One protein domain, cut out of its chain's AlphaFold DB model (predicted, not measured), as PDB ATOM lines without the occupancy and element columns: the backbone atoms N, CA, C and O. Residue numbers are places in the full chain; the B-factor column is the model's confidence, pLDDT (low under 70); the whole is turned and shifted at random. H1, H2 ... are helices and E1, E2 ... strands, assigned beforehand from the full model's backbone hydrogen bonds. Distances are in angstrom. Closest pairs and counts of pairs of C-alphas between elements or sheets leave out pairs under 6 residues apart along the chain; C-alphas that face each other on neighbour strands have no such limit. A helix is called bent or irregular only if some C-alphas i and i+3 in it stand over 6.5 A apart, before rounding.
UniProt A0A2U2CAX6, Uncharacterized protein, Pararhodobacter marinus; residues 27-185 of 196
ATOM      1  N   ALA A  27     140.909 135.116 128.884       46.34
ATOM      2  CA  ALA A  27     139.714 135.335 129.702       46.34
ATOM      3  C   ALA A  27     138.777 134.110 129.704       46.34
ATOM      4  O   ALA A  27     138.127 133.851 130.717       46.34
ATOM      5  N   ASP A  28     138.760 133.332 128.612       47.62
ATOM      6  CA  ASP A  28     138.083 132.036 128.497       47.62
ATOM      7  C   ASP A  28     138.763 131.082 127.480       47.62
ATOM      8  O   ASP A  28     139.755 131.423 126.827       47.62
ATOM      9  N   ALA A  29     138.235 129.857 127.357       41.12
ATOM     10  CA  ALA A  29     138.751 128.813 126.465       41.12
ATOM     11  C   ALA A  29     138.598 129.135 124.961       41.12
ATOM     12  O   ALA A  29     139.367 128.630 124.141       41.12
ATOM     13  N   GLY A  30     137.640 129.987 124.581       43.84
ATOM     14  CA  GLY A  30     137.473 130.450 123.203       43.84
ATOM     15  C   GLY A  30     138.537 131.474 122.804       43.84
ATOM     16  O   GLY A  30     139.041 131.436 121.680       43.84
ATOM     17  N   ASP A  31     138.931 132.352 123.730       51.34
ATOM     18  CA  ASP A  31     140.067 133.269 123.555       51.34
ATOM     19  C   ASP A  31     141.394 132.521 123.402       51.34
ATOM     20  O   ASP A  31     142.242 132.918 122.600       51.34
ATOM     21  N   LEU A  32     141.546 131.401 124.110       50.31
ATOM     22  CA  LEU A  32     142.716 130.538 123.999       50.31
ATOM     23  C   LEU A  32     142.852 129.911 122.607       50.31
ATOM     24  O   LEU A  32     143.921 129.983 122.003       50.31
ATOM     25  N   GLY A  33     141.772 129.330 122.074       48.34
ATOM     26  CA  GLY A  33     141.780 128.750 120.726       48.34
ATOM     27  C   GLY A  33     142.154 129.776 119.651       48.34
ATOM     28  O   GLY A  33     142.920 129.471 118.738       48.34
ATOM     29  N   ARG A  34     141.694 131.025 119.804       51.62
ATOM     30  CA  ARG A  34     142.045 132.140 118.910       51.62
ATOM     31  C   ARG A  34     143.507 132.570 119.039       51.62
ATOM     32  O   ARG A  34     144.164 132.773 118.021       51.62
ATOM     33  N   ALA A  35     144.023 132.686 120.263       53.34
ATOM     34  CA  ALA A  35     145.419 133.050 120.501       53.34
ATOM     35  C   ALA A  35     146.392 131.999 119.932       53.34
ATOM     36  O   ALA A  35     147.384 132.357 119.296       53.34
ATOM     37  N   LEU A  36     146.074 130.709 120.090       52.53
ATOM     38  CA  LEU A  36     146.859 129.602 119.537       52.53
ATOM     39  C   LEU A  36     146.784 129.529 118.003       52.53
ATOM     40  O   LEU A  36     147.814 129.333 117.362       52.53
ATOM     41  N   ALA A  37     145.613 129.757 117.400       50.69
ATOM     42  CA  ALA A  37     145.480 129.841 115.941       50.69
ATOM     43  C   ALA A  37     146.286 131.014 115.346       50.69
ATOM     44  O   ALA A  37     146.921 130.862 114.304       50.69
ATOM     45  N   GLY A  38     146.326 132.155 116.048       51.44
ATOM     46  CA  GLY A  38     147.187 133.300 115.726       51.44
ATOM     47  C   GLY A  38     148.673 132.953 115.691       51.44
ATOM     48  O   GLY A  38     149.372 133.300 114.739       51.44
ATOM     49  N   LEU A  39     149.139 132.216 116.702       52.03
ATOM     50  CA  LEU A  39     150.522 131.744 116.818       52.03
ATOM     51  C   LEU A  39     150.903 130.718 115.740       52.03
ATOM     52  O   LEU A  39     152.065 130.642 115.355       52.03
ATOM     53  N   GLN A  40     149.935 129.955 115.230       55.25
ATOM     54  CA  GLN A  40     150.137 128.987 114.147       55.25
ATOM     55  C   GLN A  40     150.010 129.606 112.747       55.25
ATOM     56  O   GLN A  40     150.157 128.898 111.754       55.25
ATOM     57  N   GLY A  41     149.754 130.917 112.657       50.84
ATOM     58  CA  GLY A  41     149.573 131.615 111.391       50.84
ATOM     59  C   GLY A  41     148.348 131.094 110.650       50.84
ATOM     60  O   GLY A  41     148.505 130.422 109.633       50.84
ATOM     61  N   GLY A  42     147.153 131.416 111.161       58.34
ATOM     62  CA  GLY A  42     145.857 130.916 110.698       58.34
ATOM     63  C   GLY A  42     145.713 130.680 109.187       58.34
ATOM     64  O   GLY A  42     146.322 131.346 108.344       58.34
ATOM     65  N   SER A  43     144.887 129.698 108.832       59.91
ATOM     66  CA  SER A  43     144.740 129.207 107.456       59.91
ATOM     67  C   SER A  43     144.087 130.209 106.495       59.91
ATOM     68  O   SER A  43     144.179 130.031 105.280       59.91
ATOM     69  N   GLY A  44     143.449 131.262 107.015       69.81
ATOM     70  CA  GLY A  44     142.831 132.320 106.221       69.81
ATOM     71  C   GLY A  44     143.801 133.450 105.873       69.81
ATOM     72  O   GLY A  44     144.758 133.732 106.597       69.81
ATOM     73  N   ARG A  45     143.525 134.143 104.764       81.56
ATOM     74  CA  ARG A  45     144.181 135.420 104.455       81.56
ATOM     75  C   ARG A  45     143.443 136.553 105.176       81.56
ATOM     76  O   ARG A  45     142.215 136.536 105.182       81.56
ATOM     77  N   PRO A  46     144.154 137.521 105.775       84.69
ATOM     78  CA  PRO A  46     143.510 138.709 106.315       84.69
ATOM     79  C   PRO A  46     142.905 139.536 105.176       84.69
ATOM     80  O   PRO A  46     143.453 139.570 104.073       84.69
ATOM     81  N   GLU A  47     141.811 140.235 105.464       89.62
ATOM     82  CA  GLU A  47     141.145 141.153 104.536       89.62
ATOM     83  C   GLU A  47     141.374 142.606 104.994       89.62
ATOM     84  O   GLU A  47     140.633 143.100 105.849       89.62
ATOM     85  N   PRO A  48     142.393 143.321 104.470       90.50
ATOM     86  CA  PRO A  48     142.773 144.645 104.971       90.50
ATOM     87  C   PRO A  48     141.626 145.656 104.968       90.50
ATOM     88  O   PRO A  48     141.420 146.360 105.953       90.50
ATOM     89  N   ASP A  49     140.827 145.689 103.901       93.31
ATOM     90  CA  ASP A  49     139.702 146.621 103.800       93.31
ATOM     91  C   ASP A  49     138.598 146.313 104.819       93.31
ATOM     92  O   ASP A  49     137.981 147.231 105.358       93.31
ATOM     93  N   ALA A  50     138.356 145.033 105.119       93.25
ATOM     94  CA  ALA A  50     137.390 144.635 106.140       93.25
ATOM     95  C   ALA A  50     137.893 144.981 107.548       93.25
ATOM     96  O   ALA A  50     137.132 145.512 108.353       93.25
ATOM     97  N   LEU A  51     139.188 144.777 107.811       92.25
ATOM     98  CA  LEU A  51     139.846 145.206 109.047       92.25
ATOM     99  C   LEU A  51     139.702 146.728 109.247       92.25
ATOM    100  O   LEU A  51     139.294 147.177 110.320       92.25
ATOM    101  N   TYR A  52     139.985 147.531 108.216       95.00
ATOM    102  CA  TYR A  52     139.848 148.989 108.288       95.00
ATOM    103  C   TYR A  52     138.404 149.450 108.509       95.00
ATOM    104  O   TYR A  52     138.186 150.354 109.319       95.00
ATOM    105  N   ARG A  53     137.425 148.825 107.841       95.62
ATOM    106  CA  ARG A  53     135.997 149.111 108.062       95.62
ATOM    107  C   ARG A  53     135.565 148.777 109.489       95.62
ATOM    108  O   ARG A  53     135.029 149.650 110.161       95.62
ATOM    109  N   ALA A  54     135.905 147.589 109.990       93.12
ATOM    110  CA  ALA A  54     135.564 147.169 111.352       93.12
ATOM    111  C   ALA A  54     136.115 148.129 112.424       93.12
ATOM    112  O   ALA A  54     135.437 148.436 113.403       93.12
ATOM    113  N   TYR A  55     137.331 148.654 112.231       94.88
ATOM    114  CA  TYR A  55     137.872 149.704 113.099       94.88
ATOM    115  C   TYR A  55     137.081 151.017 112.998       94.88
ATOM    116  O   TYR A  55     136.806 151.650 114.018       94.88
ATOM    117  N   ALA A  56     136.746 151.449 111.778       94.94
ATOM    118  CA  ALA A  56     136.031 152.701 111.551       94.94
ATOM    119  C   ALA A  56     134.638 152.688 112.201       94.94
ATOM    120  O   ALA A  56     134.259 153.681 112.826       94.94
ATOM    121  N   ASP A  57     133.934 151.558 112.125       95.00
ATOM    122  CA  ASP A  57     132.594 151.377 112.694       95.00
ATOM    123  C   ASP A  57     132.602 151.444 114.233       95.00
ATOM    124  O   ASP A  57     131.699 152.008 114.851       95.00
ATOM    125  N   GLU A  58     133.660 150.938 114.872       92.06
ATOM    126  CA  GLU A  58     133.800 150.899 116.338       92.06
ATOM    127  C   GLU A  58     134.500 152.123 116.936       92.06
ATOM    128  O   GLU A  58     134.595 152.266 118.163       92.06
ATOM    129  N   LYS A  59     134.984 153.038 116.091       92.69
ATOM    130  CA  LYS A  59     135.749 154.220 116.498       92.69
ATOM    131  C   LYS A  59     135.106 155.003 117.662       92.69
ATOM    132  O   LYS A  59     135.837 155.326 118.606       92.69
ATOM    133  N   PRO A  60     133.788 155.306 117.675       91.56
ATOM    134  CA  PRO A  60     133.179 156.050 118.781       91.56
ATOM    135  C   PRO A  60     133.246 155.306 120.120       91.56
ATOM    136  O   PRO A  60     133.447 155.924 121.169       91.56
ATOM    137  N   LEU A  61     133.088 153.979 120.108       86.94
ATOM    138  CA  LEU A  61     133.157 153.170 121.320       86.94
ATOM    139  C   LEU A  61     134.604 153.018 121.798       86.94
ATOM    140  O   LEU A  61     134.865 153.172 122.993       86.94
ATOM    141  N   LEU A  62     135.544 152.795 120.877       89.88
ATOM    142  CA  LEU A  62     136.977 152.745 121.173       89.88
ATOM    143  C   LEU A  62     137.451 154.037 121.850       89.88
ATOM    144  O   LEU A  62     138.051 153.963 122.921       89.88
ATOM    145  N   ALA A  63     137.096 155.209 121.315       90.25
ATOM    146  CA  ALA A  63     137.459 156.500 121.908       90.25
ATOM    147  C   ALA A  63     136.917 156.659 123.343       90.25
ATOM    148  O   ALA A  63     137.627 157.108 124.243       90.25
ATOM    149  N   ARG A  64     135.674 156.222 123.597       86.62
ATOM    150  CA  ARG A  64     135.083 156.232 124.948       86.62
ATOM    151  C   ARG A  64     135.815 155.310 125.921       86.62
ATOM    152  O   ARG A  64     135.945 155.657 127.094       86.62
ATOM    153  N   ILE A  65     136.257 154.136 125.469       84.00
ATOM    154  CA  ILE A  65     137.033 153.216 126.309       84.00
ATOM    155  C   ILE A  65     138.418 153.798 126.590       84.00
ATOM    156  O   ILE A  65     138.822 153.817 127.748       84.00
ATOM    157  N   ARG A  66     139.096 154.353 125.579       87.50
ATOM    158  CA  ARG A  66     140.403 155.008 125.745       87.50
ATOM    159  C   ARG A  66     140.346 156.146 126.761       87.50
ATOM    160  O   ARG A  66     141.187 156.209 127.652       87.50
ATOM    161  N   ALA A  67     139.294 156.965 126.720       86.88
ATOM    162  CA  ALA A  67     139.079 158.012 127.716       86.88
ATOM    163  C   ALA A  67     138.928 157.453 129.147       86.88
ATOM    164  O   ALA A  67     139.473 158.024 130.088       86.88
ATOM    165  N   ARG A  68     138.236 156.315 129.328       83.88
ATOM    166  CA  ARG A  68     138.115 155.633 130.636       83.88
ATOM    167  C   ARG A  68     139.422 155.005 131.111       83.88
ATOM    168  O   ARG A  68     139.648 154.909 132.308       83.88
ATOM    169  N   GLU A  69     140.267 154.597 130.176       84.62
ATOM    170  CA  GLU A  69     141.640 154.152 130.423       84.62
ATOM    171  C   GLU A  69     142.598 155.323 130.723       84.62
ATOM    172  O   GLU A  69     143.786 155.107 130.951       84.62
ATOM    173  N   GLY A  70     142.100 156.566 130.737       87.25
ATOM    174  CA  GLY A  70     142.902 157.761 130.998       87.25
ATOM    175  C   GLY A  70     143.766 158.191 129.813       87.25
ATOM    176  O   GLY A  70     144.706 158.962 129.994       87.25
ATOM    177  N   VAL A  71     143.470 157.710 128.601       87.56
ATOM    178  CA  VAL A  71     144.224 158.044 127.392       87.56
ATOM    179  C   VAL A  71     143.380 158.882 126.437       87.56
ATOM    180  O   VAL A  71     142.338 158.450 125.944       87.56
ATOM    181  N   ALA A  72     143.857 160.092 126.148       85.44
ATOM    182  CA  ALA A  72     143.251 160.980 125.165       85.44
ATOM    183  C   ALA A  72     143.607 160.515 123.744       85.44
ATOM    184  O   ALA A  72     144.631 160.901 123.182       85.44
ATOM    185  N   ASP A  73     142.762 159.660 123.176       88.75
ATOM    186  CA  ASP A  73     142.930 159.095 121.841       88.75
ATOM    187  C   ASP A  73     141.685 159.392 120.990       88.75
ATOM    188  O   ASP A  73     140.608 158.866 121.283       88.75
ATOM    189  N   PRO A  74     141.792 160.220 119.932       82.56
ATOM    190  CA  PRO A  74     140.660 160.534 119.062       82.56
ATOM    191  C   PRO A  74     140.284 159.370 118.134       82.56
ATOM    192  O   PRO A  74     139.354 159.504 117.333       82.56
ATOM    193  N   CYS A  75     141.036 158.262 118.185       88.94
ATOM    194  CA  CYS A  75     140.902 157.106 117.312       88.94
ATOM    195  C   CYS A  75     140.841 157.556 115.846       88.94
ATOM    196  O   CYS A  75     139.870 157.320 115.128       88.94
ATOM    197  N   ALA A  76     141.863 158.295 115.404       92.19
ATOM    198  CA  ALA A  76     141.954 158.809 114.037       92.19
ATOM    199  C   ALA A  76     141.866 157.681 112.987       92.19
ATOM    200  O   ALA A  76     141.862 156.494 113.323       92.19
ATOM    201  N   ALA A  77     141.772 158.045 111.706       90.38
ATOM    202  CA  ALA A  77     141.835 157.052 110.634       90.38
ATOM    203  C   ALA A  77     143.120 156.204 110.767       90.38
ATOM    204  O   ALA A  77     144.159 156.764 111.131       90.38
ATOM    205  N   PRO A  78     143.066 154.884 110.509       89.62
ATOM    206  CA  PRO A  78     144.227 154.014 110.629       89.62
ATOM    207  C   PRO A  78     145.406 154.505 109.802       89.62
ATOM    208  O   PRO A  78     145.262 154.877 108.637       89.62
ATOM    209  N   GLU A  79     146.586 154.481 110.404       90.00
ATOM    210  CA  GLU A  79     147.802 154.853 109.701       90.00
ATOM    211  C   GLU A  79     148.249 153.725 108.770       90.00
ATOM    212  O   GLU A  79     148.075 152.542 109.065       90.00
ATOM    213  N   ARG A  80     148.884 154.080 107.652       87.00
ATOM    214  CA  ARG A  80     149.590 153.093 106.834       87.00
ATOM    215  C   ARG A  80     150.987 152.904 107.404       87.00
ATOM    216  O   ARG A  80     151.820 153.802 107.317       87.00
ATOM    217  N   SER A  81     151.224 151.744 108.007       86.69
ATOM    218  CA  SER A  81     152.547 151.388 108.510       86.69
ATOM    219  C   SER A  81     153.496 151.071 107.345       86.69
ATOM    220  O   SER A  81     153.092 150.354 106.428       86.69
ATOM    221  N   PRO A  82     154.754 151.552 107.370       83.25
ATOM    222  CA  PRO A  82     155.767 151.190 106.381       83.25
ATOM    223  C   PRO A  82     156.405 149.816 106.647       83.25
ATOM    224  O   PRO A  82     157.273 149.393 105.885       83.25
ATOM    225  N   LEU A  83     156.035 149.133 107.740       86.94
ATOM    226  CA  LEU A  83     156.589 147.821 108.065       86.94
ATOM    227  C   LEU A  83     156.212 146.795 106.996       86.94
ATOM    228  O   LEU A  83     155.055 146.693 106.589       86.94
ATOM    229  N   GLN A  84     157.199 146.011 106.574       85.94
ATOM    230  CA  GLN A  84     156.961 144.876 105.697       85.94
ATOM    231  C   GLN A  84     156.356 143.713 106.494       85.94
ATOM    232  O   GLN A  84     156.693 143.547 107.672       85.94
ATOM    233  N   PRO A  85     155.499 142.884 105.872       83.94
ATOM    234  CA  PRO A  85     154.998 141.685 106.519       83.94
ATOM    235  C   PRO A  85     156.154 140.774 106.950       83.94
ATOM    236  O   PRO A  85     157.060 140.514 106.151       83.94
ATOM    237  N   PRO A  86     156.151 140.282 108.196       80.12
ATOM    238  CA  PRO A  86     157.234 139.453 108.686       80.12
ATOM    239  C   PRO A  86     157.147 138.053 108.062       80.12
ATOM    240  O   PRO A  86     156.074 137.577 107.690       80.12
ATOM    241  N   ARG A  87     158.291 137.369 107.938       78.44
ATOM    242  CA  ARG A  87     158.349 135.987 107.413       78.44
ATOM    243  C   ARG A  87     157.858 134.939 108.419       78.44
ATOM    244  O   ARG A  87     157.570 133.813 108.030       78.44
ATOM    245  N   ALA A  88     157.789 135.313 109.690       75.12
ATOM    246  CA  ALA A  88     157.304 134.520 110.811       75.12
ATOM    247  C   ALA A  88     156.429 135.415 111.709       75.12
ATOM    248  O   ALA A  88     156.522 136.641 111.583       75.12
ATOM    249  N   PRO A  89     155.615 134.853 112.618       79.19
ATOM    250  CA  PRO A  89     154.783 135.658 113.501       79.19
ATOM    251  C   PRO A  89     155.589 136.714 114.268       79.19
ATOM    252  O   PRO A  89     156.634 136.420 114.852       79.19
ATOM    253  N   ALA A  90     155.099 137.953 114.264       87.00
ATOM    254  CA  ALA A  90     155.694 139.047 115.020       87.00
ATOM    255  C   ALA A  90     155.072 139.178 116.415       87.00
ATOM    256  O   ALA A  90     153.887 138.910 116.617       87.00
ATOM    257  N   LEU A  91     155.859 139.674 117.366       87.00
ATOM    258  CA  LEU A  91     155.373 140.146 118.655       87.00
ATOM    259  C   LEU A  91     155.339 141.673 118.639       87.00
ATOM    260  O   LEU A  91     156.376 142.327 118.545       87.00
ATOM    261  N   LEU A  92     154.142 142.236 118.767       93.50
ATOM    262  CA  LEU A  92     153.925 143.661 118.963       93.50
ATOM    263  C   LEU A  92     153.740 143.943 120.454       93.50
ATOM    264  O   LEU A  92     152.731 143.560 121.041       93.50
ATOM    265  N   LEU A  93     154.685 144.657 121.055       92.75
ATOM    266  CA  LEU A  93     154.564 145.218 122.396       92.75
ATOM    267  C   LEU A  93     154.243 146.708 122.275       92.75
ATOM    268  O   LEU A  93     154.976 147.434 121.604       92.75
ATOM    269  N   SER A  94     153.170 147.184 122.911       95.12
ATOM    270  CA  SER A  94     152.786 148.600 122.819       95.12
ATOM    271  C   SER A  94     152.573 149.271 124.170       95.12
ATOM    272  O   SER A  94     151.949 148.708 125.069       95.12
ATOM    273  N   ALA A  95     153.017 150.521 124.297       93.56
ATOM    274  CA  ALA A  95     152.655 151.371 125.425       93.56
ATOM    275  C   ALA A  95     151.173 151.782 125.370       93.56
ATOM    276  O   ALA A  95     150.565 151.836 124.300       93.56
ATOM    277  N   ALA A  96     150.593 152.120 126.526       92.44
ATOM    278  CA  ALA A  96     149.198 152.562 126.604       92.44
ATOM    279  C   ALA A  96     148.971 153.894 125.870       92.44
ATOM    280  O   ALA A  96     147.872 154.148 125.384       92.44
ATOM    281  N   SER A  97     150.012 154.721 125.756       92.19
ATOM    282  CA  SER A  97     149.990 156.023 125.086       92.19
ATOM    283  C   SER A  97     149.970 155.947 123.559       92.19
ATOM    284  O   SER A  97     149.741 156.971 122.920       92.19
ATOM    285  N   VAL A  98     150.199 154.777 122.953       94.88
ATOM    286  CA  VAL A  98     150.182 154.653 121.489       94.88
ATOM    287  C   VAL A  98     148.748 154.830 120.973       94.88
ATOM    288  O   VAL A  98     147.854 154.131 121.454       94.88
ATOM    289  N   PRO A  99     148.506 155.714 119.988       94.94
ATOM    290  CA  PRO A  99     147.188 155.873 119.384       94.94
ATOM    291  C   PRO A  99     146.700 154.590 118.705       94.94
ATOM    292  O   PRO A  99     147.457 153.913 118.000       94.94
ATOM    293  N   LEU A 100     145.412 154.282 118.845       95.56
ATOM    294  CA  LEU A 100     144.809 153.097 118.235       95.56
ATOM    295  C   LEU A 100     144.855 153.123 116.704       95.56
ATOM    296  O   LEU A 100     144.974 152.065 116.097       95.56
ATOM    297  N   SER A 101     144.847 154.302 116.077       94.38
ATOM    298  CA  SER A 101     145.044 154.445 114.626       94.38
ATOM    299  C   SER A 101     146.369 153.841 114.162       94.38
ATOM    300  O   SER A 101     146.441 153.211 113.104       94.38
ATOM    301  N   ARG A 102     147.421 153.997 114.971       93.69
ATOM    302  CA  ARG A 102     148.733 153.423 114.690       93.69
ATOM    303  C   ARG A 102     148.782 151.943 115.001       93.69
ATOM    304  O   ARG A 102     149.287 151.184 114.180       93.69
ATOM    305  N   ILE A 103     148.270 151.529 116.160       96.19
ATOM    306  CA  ILE A 103     148.184 150.103 116.494       96.19
ATOM    307  C   ILE A 103     147.454 149.358 115.379       96.19
ATOM    308  O   ILE A 103     147.956 148.355 114.889       96.19
ATOM    309  N   MET A 104     146.338 149.904 114.900       95.56
ATOM    310  CA  MET A 104     145.593 149.361 113.773       95.56
ATOM    311  C   MET A 104     146.454 149.247 112.506       95.56
ATOM    312  O   MET A 104     146.503 148.188 111.882       95.56
ATOM    313  N   GLY A 105     147.190 150.303 112.156       94.62
ATOM    314  CA  GLY A 105     148.131 150.285 111.034       94.62
ATOM    315  C   GLY A 105     149.208 149.205 111.141       94.62
ATOM    316  O   GLY A 105     149.525 148.543 110.153       94.62
ATOM    317  N   LEU A 106     149.752 148.999 112.344       95.12
ATOM    318  CA  LEU A 106     150.729 147.947 112.623       95.12
ATOM    319  C   LEU A 106     150.097 146.559 112.508       95.12
ATOM    320  O   LEU A 106     150.649 145.703 111.826       95.12
ATOM    321  N   LEU A 107     148.929 146.338 113.114       94.38
ATOM    322  CA  LEU A 107     148.232 145.053 113.055       94.38
ATOM    323  C   LEU A 107     147.929 144.649 111.610       94.38
ATOM    324  O   LEU A 107     148.194 143.509 111.241       94.38
ATOM    325  N   VAL A 108     147.451 145.575 110.771       93.81
ATOM    326  CA  VAL A 108     147.179 145.291 109.352       93.81
ATOM    327  C   VAL A 108     148.459 144.968 108.579       93.81
ATOM    328  O   VAL A 108     148.471 144.008 107.814       93.81
ATOM    329  N   ALA A 109     149.541 145.724 108.787       92.94
ATOM    330  CA  ALA A 109     150.805 145.480 108.088       92.94
ATOM    331  C   ALA A 109     151.450 144.137 108.470       92.94
ATOM    332  O   ALA A 109     152.068 143.481 107.632       92.94
ATOM    333  N   LEU A 110     151.288 143.713 109.725       90.94
ATOM    334  CA  LEU A 110     151.886 142.485 110.250       90.94
ATOM    335  C   LEU A 110     151.001 141.250 110.044       90.94
ATOM    336  O   LEU A 110     151.521 140.137 109.981       90.94
ATOM    337  N   ALA A 111     149.682 141.426 109.898       88.81
ATOM    338  CA  ALA A 111     148.723 140.334 109.745       88.81
ATOM    339  C   ALA A 111     149.108 139.291 108.676       88.81
ATOM    340  O   ALA A 111     148.945 138.107 108.955       88.81
ATOM    341  N   PRO A 112     149.662 139.627 107.493       86.50
ATOM    342  CA  PRO A 112     150.019 138.593 106.519       86.50
ATOM    343  C   PRO A 112     151.074 137.595 107.035       86.50
ATOM    344  O   PRO A 112     151.031 136.424 106.664       86.50
ATOM    345  N   GLY A 113     151.977 138.027 107.922       80.19
ATOM    346  CA  GLY A 113     152.961 137.163 108.587       80.19
ATOM    347  C   GLY A 113     152.493 136.580 109.926       80.19
ATOM    348  O   GLY A 113     153.124 135.671 110.459       80.19
ATOM    349  N   GLY A 114     151.358 137.056 110.445       83.62
ATOM    350  CA  GLY A 114     150.867 136.758 111.787       83.62
ATOM    351  C   GLY A 114     151.431 137.718 112.835       83.62
ATOM    352  O   GLY A 114     152.598 138.110 112.783       83.62
ATOM    353  N   VAL A 115     150.606 138.105 113.808       85.75
ATOM    354  CA  VAL A 115     151.041 138.948 114.925       85.75
ATOM    355  C   VAL A 115     150.339 138.588 116.226       85.75
ATOM    356  O   VAL A 115     149.119 138.422 116.292       85.75
ATOM    357  N   VAL A 116     151.141 138.531 117.282       86.31
ATOM    358  CA  VAL A 116     150.692 138.548 118.669       86.31
ATOM    359  C   VAL A 116     150.872 139.962 119.186       86.31
ATOM    360  O   VAL A 116     151.985 140.481 119.231       86.31
ATOM    361  N   TRP A 117     149.784 140.597 119.590       91.69
ATOM    362  CA  TRP A 117     149.819 141.904 120.220       91.69
ATOM    363  C   TRP A 117     149.686 141.768 121.731       91.69
ATOM    364  O   TRP A 117     148.727 141.185 122.230       91.69
ATOM    365  N   LYS A 118     150.634 142.349 122.462       91.31
ATOM    366  CA  LYS A 118     150.579 142.530 123.908       91.31
ATOM    367  C   LYS A 118     150.550 144.034 124.218       91.31
ATOM    368  O   LYS A 118     151.586 144.702 124.128       91.31
ATOM    369  N   PRO A 119     149.391 144.600 124.592       90.75
ATOM    370  CA  PRO A 119     149.299 145.989 125.026       90.75
ATOM    371  C   PRO A 119     149.850 146.173 126.446       90.75
ATOM    372  O   PRO A 119     149.967 145.233 127.240       90.75
ATOM    373  N   ALA A 120     150.172 147.409 126.813       89.25
ATOM    374  CA  ALA A 120     150.354 147.775 128.211       89.25
ATOM    375  C   ALA A 120     149.042 147.561 128.997       89.25
ATOM    376  O   ALA A 120     147.965 147.768 128.432       89.25
ATOM    377  N   PRO A 121     149.108 147.223 130.299       79.62
ATOM    378  CA  PRO A 121     147.913 146.971 131.112       79.62
ATOM    379  C   PRO A 121     146.895 148.119 131.086       79.62
ATOM    380  O   PRO A 121     145.692 147.881 131.034       79.62
ATOM    381  N   GLY A 122     147.378 149.364 131.038       82.75
ATOM    382  CA  GLY A 122     146.541 150.563 130.956       82.75
ATOM    383  C   GLY A 122     145.769 150.743 129.641       82.75
ATOM    384  O   GLY A 122     145.050 151.719 129.523       82.75
ATOM    385  N   ALA A 123     145.913 149.855 128.652       89.19
ATOM    386  CA  ALA A 123     145.152 149.872 127.396       89.19
ATOM    387  C   ALA A 123     144.431 148.536 127.120       89.19
ATOM    388  O   ALA A 123     144.102 148.211 125.978       89.19
ATOM    389  N   ALA A 124     144.245 147.705 128.150       81.38
ATOM    390  CA  ALA A 124     143.739 146.348 127.983       81.38
ATOM    391  C   ALA A 124     142.297 146.293 127.453       81.38
ATOM    392  O   ALA A 124     141.991 145.447 126.610       81.38
ATOM    393  N   ALA A 125     141.405 147.171 127.918       78.94
ATOM    394  CA  ALA A 125     139.993 147.140 127.548       78.94
ATOM    395  C   ALA A 125     139.787 147.591 126.097       78.94
ATOM    396  O   ALA A 125     139.038 146.951 125.352       78.94
ATOM    397  N   SER A 126     140.477 148.651 125.672       87.50
ATOM    398  CA  SER A 126     140.426 149.106 124.280       87.50
ATOM    399  C   SER A 126     141.062 148.091 123.332       87.50
ATOM    400  O   SER A 126     140.504 147.825 122.268       87.50
ATOM    401  N   ALA A 127     142.156 147.442 123.742       91.38
ATOM    402  CA  ALA A 127     142.767 146.358 122.981       91.38
ATOM    403  C   ALA A 127     141.838 145.150 122.807       91.38
ATOM    404  O   ALA A 127     141.737 144.608 121.708       91.38
ATOM    405  N   HIS A 128     141.111 144.755 123.857       83.81
ATOM    406  CA  HIS A 128     140.110 143.693 123.758       83.81
ATOM    407  C   HIS A 128     138.983 144.045 122.793       83.81
ATOM    408  O   HIS A 128     138.618 143.212 121.964       83.81
ATOM    409  N   LEU A 129     138.436 145.262 122.884       82.50
ATOM    410  CA  LEU A 129     137.393 145.699 121.960       82.50
ATOM    411  C   LEU A 129     137.904 145.685 120.517       82.50
ATOM    412  O   LEU A 129     137.239 145.127 119.647       82.50
ATOM    413  N   LEU A 130     139.091 146.248 120.282       92.25
ATOM    414  CA  LEU A 130     139.694 146.291 118.956       92.25
ATOM    415  C   LEU A 130     139.886 144.875 118.398       92.25
ATOM    416  O   LEU A 130     139.434 144.562 117.304       92.25
ATOM    417  N   MET A 131     140.484 143.973 119.170       85.44
ATOM    418  CA  MET A 131     140.731 142.608 118.705       85.44
ATOM    419  C   MET A 131     139.439 141.822 118.484       85.44
ATOM    420  O   MET A 131     139.359 141.055 117.529       85.44
ATOM    421  N   ARG A 132     138.396 142.057 119.289       81.31
ATOM    422  CA  ARG A 132     137.077 141.439 119.089       81.31
ATOM    423  C   ARG A 132     136.503 141.741 117.705       81.31
ATOM    424  O   ARG A 132     135.866 140.864 117.131       81.31
ATOM    425  N   VAL A 133     136.717 142.950 117.185       83.94
ATOM    426  CA  VAL A 133     136.168 143.354 115.882       83.94
ATOM    427  C   VAL A 133     137.097 143.043 114.715       83.94
ATOM    428  O   VAL A 133     136.624 142.808 113.611       83.94
ATOM    429  N   LEU A 134     138.408 142.962 114.950       87.56
ATOM    430  CA  LEU A 134     139.376 142.641 113.899       87.56
ATOM    431  C   LEU A 134     139.535 141.138 113.650       87.56
ATOM    432  O   LEU A 134     139.689 140.721 112.504       87.56
ATOM    433  N   VAL A 135     139.511 140.312 114.701       81.38
ATOM    434  CA  VAL A 135     139.794 138.870 114.594       81.38
ATOM    435  C   VAL A 135     138.925 138.138 113.559       81.38
ATOM    436  O   VAL A 135     139.492 137.324 112.824       81.38
ATOM    437  N   PRO A 136     137.613 138.417 113.414       82.19
ATOM    438  CA  PRO A 136     136.794 137.785 112.376       82.19
ATOM    439  C   PRO A 136     137.324 137.986 110.946       82.19
ATOM    440  O   PRO A 136     137.157 137.110 110.106       82.19
ATOM    441  N   HIS A 137     138.010 139.102 110.683       84.88
ATOM    442  CA  HIS A 137     138.543 139.474 109.364       84.88
ATOM    443  C   HIS A 137     140.042 139.173 109.210       84.88
ATOM    444  O   HIS A 137     140.647 139.432 108.170       84.88
ATOM    445  N   ALA A 138     140.666 138.639 110.260       83.00
ATOM    446  CA  ALA A 138     142.102 138.411 110.322       83.00
ATOM    447  C   ALA A 138     142.546 137.057 109.753       83.00
ATOM    448  O   ALA A 138     143.744 136.788 109.727       83.00
ATOM    449  N   GLY A 139     141.621 136.158 109.395       77.06
ATOM    450  CA  GLY A 139     141.970 134.806 108.936       77.06
ATOM    451  C   GLY A 139     142.735 133.972 109.975       77.06
ATOM    452  O   GLY A 139     143.482 133.067 109.615       77.06
ATOM    453  N   GLY A 140     142.596 134.303 111.266       74.12
ATOM    454  CA  GLY A 140     143.373 133.689 112.346       74.12
ATOM    455  C   GLY A 140     144.826 134.167 112.420       74.12
ATOM    456  O   GLY A 140     145.666 133.431 112.912       74.12
ATOM    457  N   ARG A 141     145.147 135.368 111.919       81.50
ATOM    458  CA  ARG A 141     146.507 135.943 111.942       81.50
ATOM    459  C   ARG A 141     146.755 136.987 113.030       81.50
ATOM    460  O   ARG A 141     147.876 137.467 113.169       81.50
ATOM    461  N   LEU A 142     145.722 137.359 113.779       84.12
ATOM    462  CA  LEU A 142     145.817 138.313 114.880       84.12
ATOM    463  C   LEU A 142     145.531 137.595 116.199       84.12
ATOM    464  O   LEU A 142     144.484 136.966 116.347       84.12
ATOM    465  N   ALA A 143     146.432 137.736 117.168       81.75
ATOM    466  CA  ALA A 143     146.241 137.282 118.541       81.75
ATOM    467  C   ALA A 143     146.463 138.430 119.527       81.75
ATOM    468  O   ALA A 143     147.317 139.289 119.316       81.75
ATOM    469  N   LEU A 144     145.699 138.427 120.619       82.69
ATOM    470  CA  LEU A 144     145.894 139.323 121.754       82.69
ATOM    471  C   LEU A 144     146.458 138.518 122.917       82.69
ATOM    472  O   LEU A 144     145.937 137.453 123.245       82.69
ATOM    473  N   LEU A 145     147.472 139.062 123.571       79.44
ATOM    474  CA  LEU A 145     148.030 138.520 124.793       79.44
ATOM    475  C   LEU A 145     147.932 139.570 125.892       79.44
ATOM    476  O   LEU A 145     148.551 140.626 125.812       79.44
ATOM    477  N   GLN A 146     147.147 139.279 126.925       73.75
ATOM    478  CA  GLN A 146     147.097 140.115 128.117       73.75
ATOM    479  C   GLN A 146     148.188 139.721 129.100       73.75
ATOM    480  O   GLN A 146     148.487 138.545 129.298       73.75
ATOM    481  N   GLY A 147     148.761 140.728 129.746       66.56
ATOM    482  CA  GLY A 147     149.779 140.527 130.760       66.56
ATOM    483  C   GLY A 147     150.312 141.841 131.297       66.56
ATOM    484  O   GLY A 147     150.132 142.912 130.708       66.56
ATOM    485  N   ASP A 148     151.007 141.753 132.415       73.06
ATOM    486  CA  ASP A 148     151.731 142.867 133.013       73.06
ATOM    487  C   ASP A 148     153.024 143.194 132.240       73.06
ATOM    488  O   ASP A 148     153.268 142.719 131.123       73.06
ATOM    489  N   HIS A 149     153.848 144.079 132.799       70.56
ATOM    490  CA  HIS A 149     155.137 144.429 132.204       70.56
ATOM    491  C   HIS A 149     156.122 143.251 132.218       70.56
ATOM    492  O   HIS A 149     156.831 143.061 131.230       70.56
ATOM    493  N   ALA A 150     156.104 142.419 133.265       68.94
ATOM    494  CA  ALA A 150     156.955 141.234 133.372       68.94
ATOM    495  C   ALA A 150     156.657 140.217 132.258       68.94
ATOM    496  O   ALA A 150     157.573 139.711 131.611       68.94
ATOM    497  N   THR A 151     155.375 140.000 131.953       66.38
ATOM    498  CA  THR A 151     154.929 139.161 130.832       66.38
ATOM    499  C   THR A 151     155.494 139.672 129.505       66.38
ATOM    500  O   THR A 151     155.997 138.890 128.702       66.38
ATOM    501  N   GLY A 152     155.465 140.992 129.285       68.81
ATOM    502  CA  GLY A 152     156.059 141.616 128.098       68.81
ATOM    503  C   GLY A 152     157.563 141.354 127.973       68.81
ATOM    504  O   GLY A 152     158.019 140.978 126.897       68.81
ATOM    505  N   GLY A 153     158.309 141.488 129.074       68.75
ATOM    506  CA  GLY A 153     159.753 141.230 129.107       68.75
ATOM    507  C   GLY A 153     160.116 139.773 128.805       68.75
ATOM    508  O   GLY A 153     161.024 139.513 128.019       68.75
ATOM    509  N   LEU A 154     159.365 138.814 129.357       70.50
ATOM    510  CA  LEU A 154     159.577 137.388 129.082       70.50
ATOM    511  C   LEU A 154     159.364 137.044 127.603       70.50
ATOM    512  O   LEU A 154     160.167 136.322 127.013       70.50
ATOM    513  N   LEU A 155     158.305 137.578 126.993       71.00
ATOM    514  CA  LEU A 155     158.010 137.345 125.577       71.00
ATOM    515  C   LEU A 155     159.053 137.986 124.665       71.00
ATOM    516  O   LEU A 155     159.463 137.389 123.676       71.00
ATOM    517  N   ALA A 156     159.487 139.198 125.002       74.19
ATOM    518  CA  ALA A 156     160.545 139.879 124.281       74.19
ATOM    519  C   ALA A 156     161.849 139.074 124.283       74.19
ATOM    520  O   ALA A 156     162.420 138.846 123.220       74.19
ATOM    521  N   LYS A 157     162.276 138.594 125.456       69.94
ATOM    522  CA  LYS A 157     163.473 137.758 125.594       69.94
ATOM    523  C   LYS A 157     163.385 136.503 124.723       69.94
ATOM    524  O   LYS A 157     164.283 136.239 123.932       69.94
ATOM    525  N   ALA A 158     162.263 135.793 124.807       69.19
ATOM    526  CA  ALA A 158     162.003 134.618 123.988       69.19
ATOM    527  C   ALA A 158     162.066 134.894 122.476       69.19
ATOM    528  O   ALA A 158     162.612 134.093 121.722       69.19
ATOM    529  N   MET A 159     161.506 136.020 122.025       73.19
ATOM    530  CA  MET A 159     161.531 136.394 120.610       73.19
ATOM    531  C   MET A 159     162.945 136.723 120.134       73.19
ATOM    532  O   MET A 159     163.324 136.295 119.047       73.19
ATOM    533  N   THR A 160     163.733 137.430 120.944       68.88
ATOM    534  CA  THR A 160     165.131 137.743 120.622       68.88
ATOM    535  C   THR A 160     165.985 136.473 120.538       68.88
ATOM    536  O   THR A 160     166.762 136.322 119.599       68.88
ATOM    537  N   GLU A 161     165.810 135.530 121.469       69.56
ATOM    538  CA  GLU A 161     166.530 134.246 121.480       69.56
ATOM    539  C   GLU A 161     166.113 133.327 120.317       69.56
ATOM    540  O   GLU A 161     166.950 132.639 119.735       69.56
ATOM    541  N   GLY A 162     164.829 133.342 119.944       63.56
ATOM    542  CA  GLY A 162     164.262 132.531 118.863       63.56
ATOM    543  C   GLY A 162     164.325 133.156 117.464       63.56
ATOM    544  O   GLY A 162     163.726 132.605 116.544       63.56
ATOM    545  N   GLN A 163     164.999 134.301 117.292       66.31
ATOM    546  CA  GLN A 163     165.072 135.062 116.028       66.31
ATOM    547  C   GLN A 163     163.705 135.510 115.466       66.31
ATOM    548  O   GLN A 163     163.532 135.691 114.257       66.31
ATOM    549  N   GLY A 164     162.714 135.704 116.335       70.69
ATOM    550  CA  GLY A 164     161.403 136.228 115.966       70.69
ATOM    551  C   GLY A 164     161.415 137.744 115.734       70.69
ATOM    552  O   GLY A 164     162.283 138.470 116.213       70.69
ATOM    553  N   THR A 165     160.415 138.262 115.015       85.75
ATOM    554  CA  THR A 165     160.278 139.716 114.812       85.75
ATOM    555  C   THR A 165     159.663 140.370 116.052       85.75
ATOM    556  O   THR A 165     158.495 140.136 116.360       85.75
ATOM    557  N   LEU A 166     160.432 141.209 116.750       88.81
ATOM    558  CA  LEU A 166     159.984 141.967 117.923       88.81
ATOM    559  C   LEU A 166     159.776 143.444 117.575       88.81
ATOM    560  O   LEU A 166     160.685 144.101 117.067       88.81
ATOM    561  N   ILE A 167     158.596 143.978 117.887       92.75
ATOM    562  CA  ILE A 167     158.234 145.377 117.642       92.75
ATOM    563  C   ILE A 167     157.899 146.053 118.966       92.75
ATOM    564  O   ILE A 167     157.023 145.598 119.703       92.75
ATOM    565  N   TRP A 168     158.569 147.169 119.240       93.81
ATOM    566  CA  TRP A 168     158.309 148.028 120.390       93.81
ATOM    567  C   TRP A 168     157.650 149.327 119.931       93.81
ATOM    568  O   TRP A 168     158.307 150.204 119.366       93.81
ATOM    569  N   ALA A 169     156.347 149.447 120.173       94.62
ATOM    570  CA  ALA A 169     155.572 150.646 119.892       94.62
ATOM    571  C   ALA A 169     155.487 151.524 121.151       94.62
ATOM    572  O   ALA A 169     154.658 151.289 122.033       94.62
ATOM    573  N   SER A 170     156.369 152.513 121.260       92.88
ATOM    574  CA  SER A 170     156.409 153.488 122.354       92.88
ATOM    575  C   SER A 170     157.415 154.598 122.043       92.88
ATOM    576  O   SER A 170     158.384 154.383 121.318       92.88
ATOM    577  N   ASP A 171     157.231 155.766 122.658       90.38
ATOM    578  CA  ASP A 171     158.278 156.798 122.717       90.38
ATOM    579  C   ASP A 171     159.305 156.521 123.826       90.38
ATOM    580  O   ASP A 171     160.420 157.040 123.788       90.38
ATOM    581  N   ALA A 172     158.951 155.694 124.815       89.00
ATOM    582  CA  ALA A 172     159.877 155.289 125.864       89.00
ATOM    583  C   ALA A 172     160.967 154.360 125.309       89.00
ATOM    584  O   ALA A 172     160.778 153.668 124.298       89.00
ATOM    585  N   ALA A 173     162.104 154.312 126.003       86.12
ATOM    586  CA  ALA A 173     163.102 153.283 125.752       86.12
ATOM    587  C   ALA A 173     162.460 151.884 125.876       86.12
ATOM    588  O   ALA A 173     161.582 151.693 126.728       86.12
ATOM    589  N   PRO A 174     162.839 150.923 125.013       83.88
ATOM    590  CA  PRO A 174     162.504 149.527 125.239       83.88
ATOM    591  C   PRO A 174     163.011 149.089 126.622       83.88
ATOM    592  O   PRO A 174     164.057 149.574 127.054       83.88
ATOM    593  N   PRO A 175     162.293 148.193 127.316       77.69
ATOM    594  CA  PRO A 175     162.820 147.507 128.492       77.69
ATOM    595  C   PRO A 175     164.172 146.833 128.220       77.69
ATOM    596  O   PRO A 175     164.434 146.395 127.098       77.69
ATOM    597  N   ASP A 176     164.994 146.699 129.260       73.81
ATOM    598  CA  ASP A 176     166.302 146.042 129.177       73.81
ATOM    599  C   ASP A 176     166.192 144.633 128.562       73.81
ATOM    600  O   ASP A 176     165.287 143.858 128.889       73.81
ATOM    601  N   GLY A 177     167.111 144.299 127.650       70.50
ATOM    602  CA  GLY A 177     167.104 143.029 126.913       70.50
ATOM    603  C   GLY A 177     166.260 143.026 125.629       70.50
ATOM    604  O   GLY A 177     166.087 141.973 125.014       70.50
ATOM    605  N   MET A 178     165.752 144.188 125.197       76.56
ATOM    606  CA  MET A 178     165.023 144.380 123.930       76.56
ATOM    607  C   MET A 178     165.825 145.125 122.852       76.56
ATOM    608  O   MET A 178     165.244 145.742 121.955       76.56
ATOM    609  N   ASP A 179     167.152 145.069 122.901       73.94
ATOM    610  CA  ASP A 179     168.021 145.896 122.050       73.94
ATOM    611  C   ASP A 179     167.865 145.614 120.545       73.94
ATOM    612  O   ASP A 179     168.057 146.503 119.718       73.94
ATOM    613  N   ALA A 180     167.438 144.401 120.179       78.62
ATOM    614  CA  ALA A 180     167.227 143.973 118.795       78.62
ATOM    615  C   ALA A 180     165.801 144.233 118.251       78.62
ATOM    616  O   ALA A 180     165.417 143.666 117.227       78.62
ATOM    617  N   CYS A 181     164.980 145.057 118.917       85.62
ATOM    618  CA  CYS A 181     163.606 145.311 118.475       85.62
ATOM    619  C   CYS A 181     163.492 146.389 117.381       85.62
ATOM    620  O   CYS A 181     164.215 147.386 117.353       85.62
ATOM    621  N   THR A 182     162.489 146.240 116.513       90.31
ATOM    622  CA  THR A 182     162.049 147.326 115.630       90.31
ATOM    623  C   THR A 182     161.260 148.342 116.450       90.31
ATOM    624  O   THR A 182     160.197 148.029 116.991       90.31
ATOM    625  N   ARG A 183     161.766 149.574 116.545       91.44
ATOM    626  CA  ARG A 183     161.133 150.648 117.320       91.44
ATOM    627  C   ARG A 183     160.148 151.434 116.465       91.44
ATOM    628  O   ARG A 183     160.485 151.897 115.379       91.44
ATOM    629  N   VAL A 184     158.948 151.635 116.996       90.62
ATOM    630  CA  VAL A 184     157.903 152.463 116.394       90.62
ATOM    631  C   VAL A 184     157.488 153.525 117.408       90.62
ATOM    632  O   VAL A 184     157.079 153.203 118.520       90.62
ATOM    633  N   SER A 185     157.581 154.800 117.035       87.62
ATOM    634  CA  SER A 185     157.178 155.905 117.914       87.62
ATOM    635  C   SER A 185     155.664 155.903 118.158       87.62
ATOM    636  O   SER A 185     154.861 155.539 117.292       87.62
TER     637      SER A 185
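Overview. This is residues 27 to 185 of the 196 residues of an uncharacterized protein of Pararhodobacter marinus (UniProt A0A2U2CAX6). A twisted sheet of five parallel strands forms the core, with helices H3 and H4 packed on one face and H1 and H5 on the other. The bent helix H2 packs on H3 and H4 away from the sheet. The printed part has 159 residues, with named elements in the order H1 H2 E1 H3 E2 H4 E3 H5 E4 E5; the sheet order is E3 E2 E1 E4 E5. The class is mixed, helices and strands; the whole is compact, with a radius of gyration of the C-alphas of 14.2 A and spans of 40 by 35 by 34 A.

Along the chain. H1, residues 29 to 39, begins at C-alpha 29 (138.751, 128.813, 126.465) and is 15.5 A long. H2, residues 48 to 68, was assigned as one helix by its hydrogen bonds but is bent, C-alphas 57 and 60 being 7.7 A apart; its arms are H2a, 48 to 57, 14.4 A, and H2b, 60 to 68, 12.8 A. E1 is residues 90 to 94, 12.7 A. H3, residues 100 to 113, 20.3 A, is irregular, with C-alphas 109 and 112 7.1 A apart. E2 is residues 115 to 119, 12.4 A. H4, residues 121 to 137, 24.8 A, is irregular, with C-alphas 122 and 125 8.1 A apart. E3 is residues 142 to 144, H5 149 to 161, 18.7 A, E4 165 to 169, 12.9 A, and E5 182 to 184, ending at C-alpha 184 (157.903, 152.463, 116.394).

Arrangement. Across the sheet, N 143 and O 115 of E3 and E2 are 2.9 A apart, N 92 and O 116 of E1 and E2 2.8 A, N 91 and O 165 of E1 and E4 2.9 A, and N 184 and O 168 of E5 and E4 2.8 A, within hydrogen-bond range. E1, H3, E2 and E2, H4, E3 are strand-helix-strand units, parallel neighbour strands with a helix between, and E3, H5, E4 is a split one, with E2 and E1 between its strands; the crossovers are right-handed. Three layers result from helices on both faces: H3 and H4, at heights of 8.8 A and 8.0 A over the sheet, lie on one face, H1 and H5, at 7.2 A and 9.5 A, on the other. The C-alphas of Ala 35 in H1 and Ala 143 in E3 are the closest of the two, 4.7 A. H2a touches H4, closest at the C-alphas of Leu 51 and Leu 134, 5.5 A, at a steep tilt of 55 degrees, opposite ways. H2b touches H4, closest at the C-alphas of Ile 65 and Ser 126, 5.7 A, at a shallow tilt of 18 degrees. Every O i to N i+4 pair is within hydrogen-bond range in H1, H2a, H2b and H5, against 8 of 10 in H3 and 9 of 13 in H4.

Size, cuts and confidence. The C-alphas farthest apart, of Pro 60 and Glu 161, are 39.9 A apart. The printed part has no cut; the links H2 to E1 and E4 to E5 are long. The mean pLDDT of the printed part is 81.3, with residues 27 to 44 among those under 70.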